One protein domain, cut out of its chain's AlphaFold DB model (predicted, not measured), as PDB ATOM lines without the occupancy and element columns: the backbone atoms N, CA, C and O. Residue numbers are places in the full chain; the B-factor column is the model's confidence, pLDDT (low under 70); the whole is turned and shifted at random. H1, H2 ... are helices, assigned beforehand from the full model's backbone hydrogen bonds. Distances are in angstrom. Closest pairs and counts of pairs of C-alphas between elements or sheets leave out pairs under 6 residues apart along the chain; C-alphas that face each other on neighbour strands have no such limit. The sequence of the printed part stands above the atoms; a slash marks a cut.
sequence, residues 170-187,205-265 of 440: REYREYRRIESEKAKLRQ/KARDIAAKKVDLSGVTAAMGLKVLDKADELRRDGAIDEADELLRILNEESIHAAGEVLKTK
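AT A GLANCE: This is residues 170 to 187 and 205 to 265 of the 440 residues of the protein "ParB-like chromosome segregation protein Spo0J" of Roseimicrobium gellanilyticum (UniProt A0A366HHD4). A long helix, H3, runs through the middle of an elongated body of helices; H1 and H2 make a pair at its first residues, H5 packs on its first half at residues 220 to 227, and H4 packs along it as the chain turns back. H4 folds back along H3 as a hairpin, and H5 crosses the first half of H3. The printed part has 79 residues with five named helices, H1, H2, H3, H4 and H5 in that order, and no named strand; the class is all helix. It is only just compact, close to loose, with a radius of gyration of the C-alphas of 13.9 A and spans of 43 by 24 by 18 A.

HOW THE PARTS SIT: H1, residues 170 to 187, touches H2, residues 206 to 212, at a steep tilt of 43 degrees, opposite ways; the closest C-alphas are those of Arg 176 and Ala 210, 5.0 A apart. With residues 170 to 173 alone, H1 only just touches H3, residues 218 to 236, with 3 pairs of C-alphas within 8 A, the closest being Tyr 172 and Ala 221 at 7.2 A. H2 stands about perpendicular to H3, at 85 degrees, and touches its residues 218 to 222 alone; the C-alphas of Asp 208 and Gly 218 are closest, 4.4 A apart. H3 forms a helical hairpin with H4, residues 240 to 252: they touch at a shallow tilt of 24 degrees, opposite ways, closest at the C-alphas of Ala 231 and Ala 243, 4.6 A. H5, residues 255 to 265, touches residues 220 to 227 of H3 alone, the same way at a steep tilt of 53 degrees, closest at the C-alphas of Gly 224 and Ile 255, 5.4 A. H4 and H5 form a second helical hairpin, at 36 degrees only just a steep tilt, closest at the C-alphas of Leu 250 and Ala 258, 5.3 A. H3 is the hub, touching four helices, while H1 and H2 are apart from H4 and H5. Every O i to N i+4 pair is within hydrogen-bond range in H1, H2, H4 and H5; in H3 it is 14 of 15.

IN THESE COORDINATES: H1 begins at C-alpha 170, (31.940, -2.692, -10.834), and is 26.3 A long; H2 is 10.0 A. H3 begins at C-alpha 218, (45.460, -3.903, -14.165), and is 26.8 A long. H4 is 17.8 A, and H5, 15.5 A, ends at C-alpha 265, (33.989, -25.427, -16.332).

THE WHOLE: The C-alphas of Gln 187 and Asp 241, 44.1 A apart, are the two farthest apart. Residues 188 to 204 are not printed, and C-alphas 187 and 205 are 12.8 A apart across this cut. The links H2 to H3, H3 to H4 and H4 to H5 are tight. The mean pLDDT of the printed part is 92.2, and residue 265 is under 70.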
ATOM      1  N   ARG A 170      32.962  -3.601 -10.285       95.25
ATOM      2  CA  ARG A 170      31.940  -2.692 -10.834       95.25
ATOM      3  C   ARG A 170      32.469  -1.255 -10.909       95.25
ATOM      4  O   ARG A 170      32.373  -0.628 -11.960       95.25
ATOM      5  N   GLU A 171      33.123  -0.770  -9.855       94.62
ATOM      6  CA  GLU A 171      33.789   0.543  -9.854       94.62
ATOM      7  C   GLU A 171      34.917   0.618 -10.888       94.62
ATOM      8  O   GLU A 171      35.024   1.584 -11.643       94.62
ATOM      9  N   TYR A 172      35.740  -0.430 -10.972       95.94
ATOM     10  CA  TYR A 172      36.812  -0.532 -11.956       95.94
ATOM     11  C   TYR A 172      36.305  -0.413 -13.397       95.94
ATOM     12  O   TYR A 172      36.934   0.274 -14.207       95.94
ATOM     13  N   ARG A 173      35.181  -1.069 -13.726       95.88
ATOM     14  CA  ARG A 173      34.538  -0.993 -15.052       95.88
ATOM     15  C   ARG A 173      34.288   0.469 -15.438       95.88
ATOM     16  O   ARG A 173      34.647   0.879 -16.545       95.88
ATOM     17  N   GLU A 174      33.778   1.259 -14.501       95.06
ATOM     18  CA  GLU A 174      33.432   2.665 -14.716       95.06
ATOM     19  C   GLU A 174      34.646   3.592 -14.712       95.06
ATOM     20  O   GLU A 174      34.806   4.391 -15.639       95.06
ATOM     21  N   TYR A 175      35.578   3.431 -13.770       94.69
ATOM     22  CA  TYR A 175      36.840   4.171 -13.811       94.69
ATOM     23  C   TYR A 175      37.592   3.924 -15.117       94.69
ATOM     24  O   TYR A 175      38.129   4.856 -15.716       94.69
ATOM     25  N   ARG A 176      37.600   2.684 -15.614       95.00
ATOM     26  CA  ARG A 176      38.239   2.352 -16.889       95.00
ATOM     27  C   ARG A 176      37.556   3.058 -18.059       95.00
ATOM     28  O   ARG A 176      38.268   3.491 -18.970       95.00
ATOM     29  N   ARG A 177      36.224   3.176 -18.058       95.06
ATOM     30  CA  ARG A 177      35.465   3.921 -19.078       95.06
ATOM     31  C   ARG A 177      35.844   5.405 -19.059       95.06
ATOM     32  O   ARG A 177      36.298   5.919 -20.083       95.06
ATOM     33  N   ILE A 178      35.778   6.038 -17.887       92.38
ATOM     34  CA  ILE A 178      36.096   7.461 -17.682       92.38
ATOM     35  C   ILE A 178      37.551   7.761 -18.083       92.38
ATOM     36  O   ILE A 178      37.806   8.665 -18.881       92.38
ATOM     37  N   GLU A 179      38.519   6.970 -17.609       91.25
ATOM     38  CA  GLU A 179      39.937   7.164 -17.942       91.25
ATOM     39  C   GLU A 179      40.235   6.938 -19.430       91.25
ATOM     40  O   GLU A 179      41.107   7.597 -20.004       91.25
ATOM     41  N   SER A 180      39.508   6.029 -20.086       90.38
ATOM     42  CA  SER A 180      39.648   5.801 -21.530       90.38
ATOM     43  C   SER A 180      39.148   6.996 -22.342       90.38
ATOM     44  O   SER A 180      39.781   7.369 -23.330       90.38
ATOM     45  N   GLU A 181      38.047   7.621 -21.931       89.25
ATOM     46  CA  GLU A 181      37.521   8.834 -22.564       89.25
ATOM     47  C   GLU A 181      38.457  10.030 -22.351       89.25
ATOM     48  O   GLU A 181      38.816  10.702 -23.321       89.25
ATOM     49  N   LYS A 182      38.975  10.219 -21.129       86.44
ATOM     50  CA  LYS A 182      40.023  11.214 -20.841       86.44
ATOM     51  C   LYS A 182      41.271  10.983 -21.697       86.44
ATOM     52  O   LYS A 182      41.840  11.930 -22.240       86.44
ATOM     53  N   ALA A 183      41.699   9.730 -21.862       85.19
ATOM     54  CA  ALA A 183      42.845   9.387 -22.702       85.19
ATOM     55  C   ALA A 183      42.616   9.711 -24.186       85.19
ATOM     56  O   ALA A 183      43.523  10.252 -24.822       85.19
ATOM     57  N   LYS A 184      41.420   9.434 -24.722       87.31
ATOM     58  CA  LYS A 184      41.039   9.811 -26.094       87.31
ATOM     59  C   LYS A 184      41.047  11.326 -26.276       87.31
ATOM     60  O   LYS A 184      41.624  11.804 -27.248       87.31
ATOM     61  N   LEU A 185      40.503  12.073 -25.313       83.94
ATOM     62  CA  LEU A 185      40.493  13.536 -25.361       83.94
ATOM     63  C   LEU A 185      41.921  14.102 -25.397       83.94
ATOM     64  O   LEU A 185      42.225  14.951 -26.232       83.94
ATOM     65  N   ARG A 186      42.831  13.552 -24.578       79.69
ATOM     66  CA  ARG A 186      44.265  13.903 -24.607       79.69
ATOM     67  C   ARG A 186      44.915  13.626 -25.964       79.69
ATOM     68  O   ARG A 186      45.824  14.352 -26.356       79.69
ATOM     69  N   GLN A 187      44.512  12.569 -26.664       77.19
ATOM     70  CA  GLN A 187      45.036  12.263 -27.997       77.19
ATOM     71  C   GLN A 187      44.473  13.217 -29.055       77.19
ATOM     72  O   GLN A 187      45.228  13.655 -29.913       77.19
ATOM     73  N   LYS A 205      48.463   3.245 -19.080       87.75
ATOM     74  CA  LYS A 205      47.271   2.690 -19.740       87.75
ATOM     75  C   LYS A 205      46.057   2.958 -18.846       87.75
ATOM     76  O   LYS A 205      46.131   2.708 -17.648       87.75
ATOM     77  N   ALA A 206      44.923   3.355 -19.431       90.06
ATOM     78  CA  ALA A 206      43.671   3.586 -18.691       90.06
ATOM     79  C   ALA A 206      43.274   2.389 -17.804       90.06
ATOM     80  O   ALA A 206      42.794   2.562 -16.692       90.06
ATOM     81  N   ARG A 207      43.563   1.166 -18.274       93.50
ATOM     82  CA  ARG A 207      43.394  -0.083 -17.518       93.50
ATOM     83  C   ARG A 207      44.137  -0.079 -16.178       93.50
ATOM     84  O   ARG A 207      43.584  -0.548 -15.193       93.50
ATOM     85  N   ASP A 208      45.383   0.382 -16.166       92.88
ATOM     86  CA  ASP A 208      46.259   0.300 -14.994       92.88
ATOM     87  C   ASP A 208      45.961   1.450 -14.017       92.88
ATOM     88  O   ASP A 208      45.925   1.225 -12.812       92.88
ATOM     89  N   ILE A 209      45.639   2.643 -14.536       91.69
ATOM     90  CA  ILE A 209      45.191   3.799 -13.734       91.69
ATOM     91  C   ILE A 209      43.877   3.470 -13.011       91.69
ATOM     92  O   ILE A 209      43.778   3.625 -11.798       91.69
ATOM     93  N   ALA A 210      42.885   2.945 -13.737       93.75
ATOM     94  CA  ALA A 210      41.603   2.565 -13.152       93.75
ATOM     95  C   ALA A 210      41.736   1.444 -12.112       93.75
ATOM     96  O   ALA A 210      41.065   1.478 -11.088       93.75
ATOM     97  N   ALA A 211      42.605   0.456 -12.356       94.75
ATOM     98  CA  ALA A 211      42.817  -0.638 -11.410       94.75
ATOM     99  C   ALA A 211      43.470  -0.150 -10.110       94.75
ATOM    100  O   ALA A 211      43.082  -0.585  -9.028       94.75
ATOM    101  N   LYS A 212      44.388   0.818 -10.206       94.38
ATOM    102  CA  LYS A 212      45.013   1.446  -9.041       94.38
ATOM    103  C   LYS A 212      43.993   2.153  -8.138       94.38
ATOM    104  O   LYS A 212      44.129   2.055  -6.929       94.38
ATOM    105  N   LYS A 213      42.961   2.803  -8.698       92.44
ATOM    106  CA  LYS A 213      41.894   3.474  -7.916       92.44
ATOM    107  C   LYS A 213      41.039   2.510  -7.075       92.44
ATOM    108  O   LYS A 213      40.359   2.958  -6.162       92.44
ATOM    109  N   VAL A 214      41.061   1.211  -7.381       92.44
ATOM    110  CA  VAL A 214      40.308   0.169  -6.654       92.44
ATOM    111  C   VAL A 214      41.222  -0.827  -5.927       92.44
ATOM    112  O   VAL A 214      40.782  -1.919  -5.563       92.44
ATOM    113  N   ASP A 215      42.498  -0.477  -5.752       93.06
ATOM    114  CA  ASP A 215      43.527  -1.308  -5.115       93.06
ATOM    115  C   ASP A 215      43.743  -2.679  -5.785       93.06
ATOM    116  O   ASP A 215      43.963  -3.694  -5.124       93.06
ATOM    117  N   LEU A 216      43.683  -2.732  -7.120       93.56
ATOM    118  CA  LEU A 216      43.943  -3.940  -7.907       93.56
ATOM    119  C   LEU A 216      45.046  -3.714  -8.948       93.56
ATOM    120  O   LEU A 216      45.292  -2.605  -9.421       93.56
ATOM    121  N   SER A 217      45.685  -4.803  -9.386       95.38
ATOM    122  CA  SER A 217      46.542  -4.754 -10.573       95.38
ATOM    123  C   SER A 217      45.692  -4.683 -11.848       95.38
ATOM    124  O   SER A 217      44.620  -5.289 -11.928       95.38
ATOM    125  N   GLY A 218      46.183  -4.010 -12.892       93.75
ATOM    126  CA  GLY A 218      45.460  -3.903 -14.165       93.75
ATOM    127  C   GLY A 218      45.154  -5.248 -14.832       93.75
ATOM    128  O   GLY A 218      44.146  -5.376 -15.523       93.75
ATOM    129  N   VAL A 219      45.997  -6.264 -14.620       94.06
ATOM    130  CA  VAL A 219      45.770  -7.625 -15.137       94.06
ATOM    131  C   VAL A 219      44.719  -8.351 -14.299       94.06
ATOM    132  O   VAL A 219      43.791  -8.930 -14.863       94.06
ATOM    133  N   THR A 220      44.819  -8.262 -12.971       95.06
ATOM    134  CA  THR A 220      43.863  -8.866 -12.033       95.06
ATOM    135  C   THR A 220      42.466  -8.284 -12.228       95.06
ATOM    136  O   THR A 220      41.510  -9.035 -12.393       95.06
ATOM    137  N   ALA A 221      42.343  -6.957 -12.305       95.19
ATOM    138  CA  ALA A 221      41.067  -6.283 -12.522       95.19
ATOM    139  C   ALA A 221      40.447  -6.648 -13.882       95.19
ATOM    140  O   ALA A 221      39.249  -6.898 -13.976       95.19
ATOM    141  N   ALA A 222      41.261  -6.761 -14.939       94.69
ATOM    142  CA  ALA A 222      40.779  -7.196 -16.249       94.69
ATOM    143  C   ALA A 222      40.305  -8.660 -16.263       94.69
ATOM    144  O   ALA A 222      39.372  -8.980 -16.996       94.69
ATOM    145  N   MET A 223      40.931  -9.545 -15.484       94.81
ATOM    146  CA  MET A 223      40.460 -10.922 -15.312       94.81
ATOM    147  C   MET A 223      39.156 -10.966 -14.516       94.81
ATOM    148  O   MET A 223      38.202 -11.589 -14.970       94.81
ATOM    149  N   GLY A 224      39.086 -10.253 -13.390       95.38
ATOM    150  CA  GLY A 224      37.874 -10.159 -12.575       95.38
ATOM    151  C   GLY A 224      36.694  -9.564 -13.336       95.38
ATOM    152  O   GLY A 224      35.574 -10.026 -13.173       95.38
ATOM    153  N   LEU A 225      36.940  -8.619 -14.249       95.94
ATOM    154  CA  LEU A 225      35.885  -8.073 -15.100       95.94
ATOM    155  C   LEU A 225      35.248  -9.148 -15.989       95.94
ATOM    156  O   LEU A 225      34.033  -9.177 -16.102       95.94
ATOM    157  N   LYS A 226      36.038 -10.078 -16.544       95.56
ATOM    158  CA  LYS A 226      35.497 -11.210 -17.319       95.56
ATOM    159  C   LYS A 226      34.645 -12.138 -16.456       95.56
ATOM    160  O   LYS A 226      33.657 -12.678 -16.940       95.56
ATOM    161  N   VAL A 227      35.040 -12.328 -15.196       95.31
ATOM    162  CA  VAL A 227      34.258 -13.106 -14.230       95.31
ATOM    163  C   VAL A 227      32.928 -12.434 -13.951       95.31
ATOM    164  O   VAL A 227      31.887 -13.080 -14.045       95.31
ATOM    165  N   LEU A 228      32.960 -11.132 -13.685       95.19
ATOM    166  CA  LEU A 228      31.767 -10.336 -13.454       95.19
ATOM    167  C   LEU A 228      30.841 -10.326 -14.678       95.19
ATOM    168  O   LEU A 228      29.642 -10.525 -14.528       95.19
ATOM    169  N   ASP A 229      31.391 -10.152 -15.884       95.38
ATOM    170  CA  ASP A 229      30.630 -10.191 -17.137       95.38
ATOM    171  C   ASP A 229      29.922 -11.544 -17.306       95.38
ATOM    172  O   ASP A 229      28.740 -11.580 -17.649       95.38
ATOM    173  N   LYS A 230      30.605 -12.657 -16.995       94.88
ATOM    174  CA  LYS A 230      30.005 -13.992 -17.073       94.88
ATOM    175  C   LYS A 230      28.939 -14.224 -16.000       94.88
ATOM    176  O   LYS A 230      27.915 -14.827 -16.304       94.88
ATOM    177  N   ALA A 231      29.136 -13.736 -14.778       94.19
ATOM    178  CA  ALA A 231      28.106 -13.786 -13.740       94.19
ATOM    179  C   ALA A 231      26.858 -12.976 -14.146       94.19
ATOM    180  O   ALA A 231      25.734 -13.463 -14.027       94.19
ATOM    181  N   ASP A 232      27.054 -11.770 -14.694       94.00
ATOM    182  CA  ASP A 232      25.972 -10.925 -15.213       94.00
ATOM    183  C   ASP A 232      25.241 -11.614 -16.395       94.00
ATOM    184  O   ASP A 232      24.030 -11.453 -16.547       94.00
ATOM    185  N   GLU A 233      25.950 -12.370 -17.245       95.06
ATOM    186  CA  GLU A 233      25.362 -13.208 -18.308       95.06
ATOM    187  C   GLU A 233      24.530 -14.363 -17.749       95.06
ATOM    188  O   GLU A 233      23.372 -14.502 -18.127       95.06
ATOM    189  N   LEU A 234      25.077 -15.147 -16.817       94.31
ATOM    190  CA  LEU A 234      24.377 -16.286 -16.213       94.31
ATOM    191  C   LEU A 234      23.078 -15.856 -15.520       94.31
ATOM    192  O   LEU A 234      22.044 -16.498 -15.703       94.31
ATOM    193  N   ARG A 235      23.087 -14.717 -14.812       93.94
ATOM    194  CA  ARG A 235      21.860 -14.137 -14.239       93.94
ATOM    195  C   ARG A 235      20.836 -13.759 -15.306       93.94
ATOM    196  O   ARG A 235      19.647 -13.987 -15.100       93.94
ATOM    197  N   ARG A 236      21.275 -13.190 -16.436       95.06
ATOM    198  CA  ARG A 236      20.391 -12.855 -17.570       95.06
ATOM    199  C   ARG A 236      19.793 -14.099 -18.225       95.06
ATOM    200  O   ARG A 236      18.631 -14.058 -18.618       95.06
ATOM    201  N   ASP A 237      20.554 -15.184 -18.285       94.69
ATOM    202  CA  ASP A 237      20.130 -16.465 -18.858       94.69
ATOM    203  C   ASP A 237      19.269 -17.304 -17.888       94.69
ATOM    204  O   ASP A 237      18.782 -18.372 -18.252       94.69
ATOM    205  N   GLY A 238      19.051 -16.824 -16.656       93.75
ATOM    206  CA  GLY A 238      18.251 -17.497 -15.628       93.75
ATOM    207  C   GLY A 238      19.010 -18.542 -14.802       93.75
ATOM    208  O   GLY A 238      18.420 -19.151 -13.912       93.75
ATOM    209  N   ALA A 239      20.311 -18.724 -15.037       94.12
ATOM    210  CA  ALA A 239      21.190 -19.598 -14.258       94.12
ATOM    211  C   ALA A 239      21.687 -18.881 -12.985       94.12
ATOM    212  O   ALA A 239      22.872 -18.574 -12.837       94.12
ATOM    213  N   ILE A 240      20.755 -18.561 -12.081       93.44
ATOM    214  CA  ILE A 240      21.016 -17.734 -10.890       93.44
ATOM    215  C   ILE A 240      22.002 -18.424  -9.938       93.44
ATOM    216  O   ILE A 240      22.983 -17.797  -9.548       93.44
ATOM    217  N   ASP A 241      21.813 -19.715  -9.652       92.12
ATOM    218  CA  ASP A 241      22.668 -20.469  -8.720       92.12
ATOM    219  C   ASP A 241      24.132 -20.524  -9.186       92.12
ATOM    220  O   ASP A 241      25.064 -20.367  -8.400       92.12
ATOM    221  N   GLU A 242      24.352 -20.699 -10.493       91.56
ATOM    222  CA  GLU A 242      25.697 -20.712 -11.072       91.56
ATOM    223  C   GLU A 242      26.366 -19.337 -10.998       91.56
ATOM    224  O   GLU A 242      27.574 -19.240 -10.762       91.56
ATOM    225  N   ALA A 243      25.591 -18.270 -11.207       93.44
ATOM    226  CA  ALA A 243      26.087 -16.909 -11.085       93.44
ATOM    227  C   ALA A 243      26.438 -16.562  -9.634       93.44
ATOM    228  O   ALA A 243      27.481 -15.954  -9.389       93.44
ATOM    229  N   ASP A 244      25.590 -16.957  -8.688       93.44
ATOM    230  CA  ASP A 244      25.783 -16.690  -7.267       93.44
ATOM    231  C   ASP A 244      26.981 -17.465  -6.719       93.44
ATOM    232  O   ASP A 244      27.800 -16.878  -6.011       93.44
ATOM    233  N   GLU A 245      27.182 -18.719  -7.134       92.75
ATOM    234  CA  GLU A 245      28.390 -19.471  -6.788       92.75
ATOM    235  C   GLU A 245      29.654 -18.812  -7.362       92.75
ATOM    236  O   GLU A 245      30.666 -18.675  -6.673       92.75
ATOM    237  N   LEU A 246      29.604 -18.327  -8.606       93.25
ATOM    238  CA  LEU A 246      30.742 -17.631  -9.210       93.25
ATOM    239  C   LEU A 246      31.076 -16.322  -8.471       93.25
ATOM    240  O   LEU A 246      32.254 -16.008  -8.272       93.25
ATOM    241  N   LEU A 247      30.059 -15.566  -8.048       94.00
ATOM    242  CA  LEU A 247      30.227 -14.344  -7.258       94.00
ATOM    243  C   LEU A 247      30.679 -14.637  -5.822       94.00
ATOM    244  O   LEU A 247      31.463 -13.861  -5.270       94.00
ATOM    245  N   ARG A 248      30.250 -15.757  -5.233       94.88
ATOM    246  CA  ARG A 248      30.727 -16.233  -3.931       94.88
ATOM    247  C   ARG A 248      32.229 -16.492  -3.981       94.88
ATOM    248  O   ARG A 248      32.971 -15.859  -3.235       94.88
ATOM    249  N   ILE A 249      32.696 -17.303  -4.933       94.12
ATOM    250  CA  ILE A 249      34.132 -17.589  -5.133       94.12
ATOM    251  C   ILE A 249      34.920 -16.292  -5.387       94.12
ATOM    252  O   ILE A 249      36.019 -16.104  -4.863       94.12
ATOM    253  N   LEU A 250      34.359 -15.362  -6.164       94.19
ATOM    254  CA  LEU A 250      34.982 -14.067  -6.448       94.19
ATOM    255  C   LEU A 250      35.181 -13.204  -5.188       94.19
ATOM    256  O   LEU A 250      36.197 -12.510  -5.078       94.19
ATOM    257  N   ASN A 251      34.208 -13.207  -4.277       94.12
ATOM    258  CA  ASN A 251      34.207 -12.372  -3.078       94.12
ATOM    259  C   ASN A 251      34.928 -13.021  -1.889       94.12
ATOM    260  O   ASN A 251      35.611 -12.308  -1.158       94.12
ATOM    261  N   GLU A 252      34.785 -14.333  -1.704       93.56
ATOM    262  CA  GLU A 252      35.286 -15.066  -0.534       93.56
ATOM    263  C   GLU A 252      36.669 -15.685  -0.759       93.56
ATOM    264  O   GLU A 252      37.480 -15.709   0.163       93.56
ATOM    265  N   GLU A 253      36.962 -16.168  -1.972       92.94
ATOM    266  CA  GLU A 253      38.229 -16.848  -2.264       92.94
ATOM    267  C   GLU A 253      39.225 -15.909  -2.950       92.94
ATOM    268  O   GLU A 253      40.156 -15.400  -2.327       92.94
ATOM    269  N   SER A 254      39.078 -15.698  -4.262       94.62
ATOM    270  CA  SER A 254      39.903 -14.755  -5.023       94.62
ATOM    271  C   SER A 254      39.419 -14.586  -6.464       94.62
ATOM    272  O   SER A 254      38.802 -15.469  -7.063       94.62
ATOM    273  N   ILE A 255      39.846 -13.485  -7.093       94.19
ATOM    274  CA  ILE A 255      39.668 -13.257  -8.536       94.19
ATOM    275  C   ILE A 255      40.307 -14.382  -9.370       94.19
ATOM    276  O   ILE A 255      39.792 -14.736 -10.429       94.19
ATOM    277  N   HIS A 256      41.430 -14.947  -8.913       94.56
ATOM    278  CA  HIS A 256      42.108 -16.030  -9.623       94.56
ATOM    279  C   HIS A 256      41.328 -17.342  -9.553       94.56
ATOM    280  O   HIS A 256      41.152 -17.977 -10.588       94.56
ATOM    281  N   ALA A 257      40.826 -17.716  -8.376       92.38
ATOM    282  CA  ALA A 257      39.994 -18.906  -8.206       92.38
ATOM    283  C   ALA A 257      38.761 -18.845  -9.118       92.38
ATOM    284  O   ALA A 257      38.550 -19.740  -9.937       92.38
ATOM    285  N   ALA A 258      38.031 -17.726  -9.092       91.88
ATOM    286  CA  ALA A 258      36.874 -17.532  -9.963       91.88
ATOM    287  C   ALA A 258      37.254 -17.550 -11.460       91.88
ATOM    288  O   ALA A 258      36.528 -18.090 -12.294       91.88
ATOM    289  N   GLY A 259      38.427 -17.015 -11.814       92.12
ATOM    290  CA  GLY A 259      38.970 -17.080 -13.172       92.12
ATOM    291  C   GLY A 259      39.305 -18.501 -13.640       92.12
ATOM    292  O   GLY A 259      39.075 -18.825 -14.806       92.12
ATOM    293  N   GLU A 260      39.814 -19.363 -12.759       91.56
ATOM    294  CA  GLU A 260      40.073 -20.775 -13.069       91.56
ATOM    295  C   GLU A 260      38.777 -21.569 -13.235       91.56
ATOM    296  O   GLU A 260      38.681 -22.379 -14.159       91.56
ATOM    297  N   VAL A 261      37.747 -21.289 -12.430       89.69
ATOM    298  CA  VAL A 261      36.413 -21.893 -12.597       89.69
ATOM    299  C   VAL A 261      35.865 -21.622 -13.999       89.69
ATOM    300  O   VAL A 261      35.358 -22.533 -14.647       89.69
ATOM    301  N   LEU A 262      36.047 -20.412 -14.531       88.56
ATOM    302  CA  LEU A 262      35.626 -20.087 -15.900       88.56
ATOM    303  C   LEU A 262      36.396 -20.843 -16.979       88.56
ATOM    304  O   LEU A 262      35.811 -21.222 -17.994       88.56
ATOM    305  N   LYS A 263      37.700 -21.054 -16.780       85.75
ATOM    306  CA  LYS A 263      38.539 -21.800 -17.730       85.75
ATOM    307  C   LYS A 263      38.214 -23.291 -17.715       85.75
ATOM    308  O   LYS A 263      38.168 -23.908 -18.772       85.75
ATOM    309  N   THR A 264      38.012 -23.851 -16.525       80.31
ATOM    310  CA  THR A 264      37.832 -25.291 -16.301       80.31
ATOM    311  C   THR A 264      36.411 -25.754 -16.582       80.31
ATOM    312  O   THR A 264      36.238 -26.766 -17.259       80.31
ATOM    313  N   LYS A 265      35.386 -25.020 -16.124       62.62
ATOM    314  CA  LYS A 265      33.989 -25.427 -16.332       62.62
ATOM    315  C   LYS A 265      33.498 -25.252 -17.755       62.62
ATOM    316  O   LYS A 265      32.461 -25.828 -18.045       62.62
TER     317      LYS A 265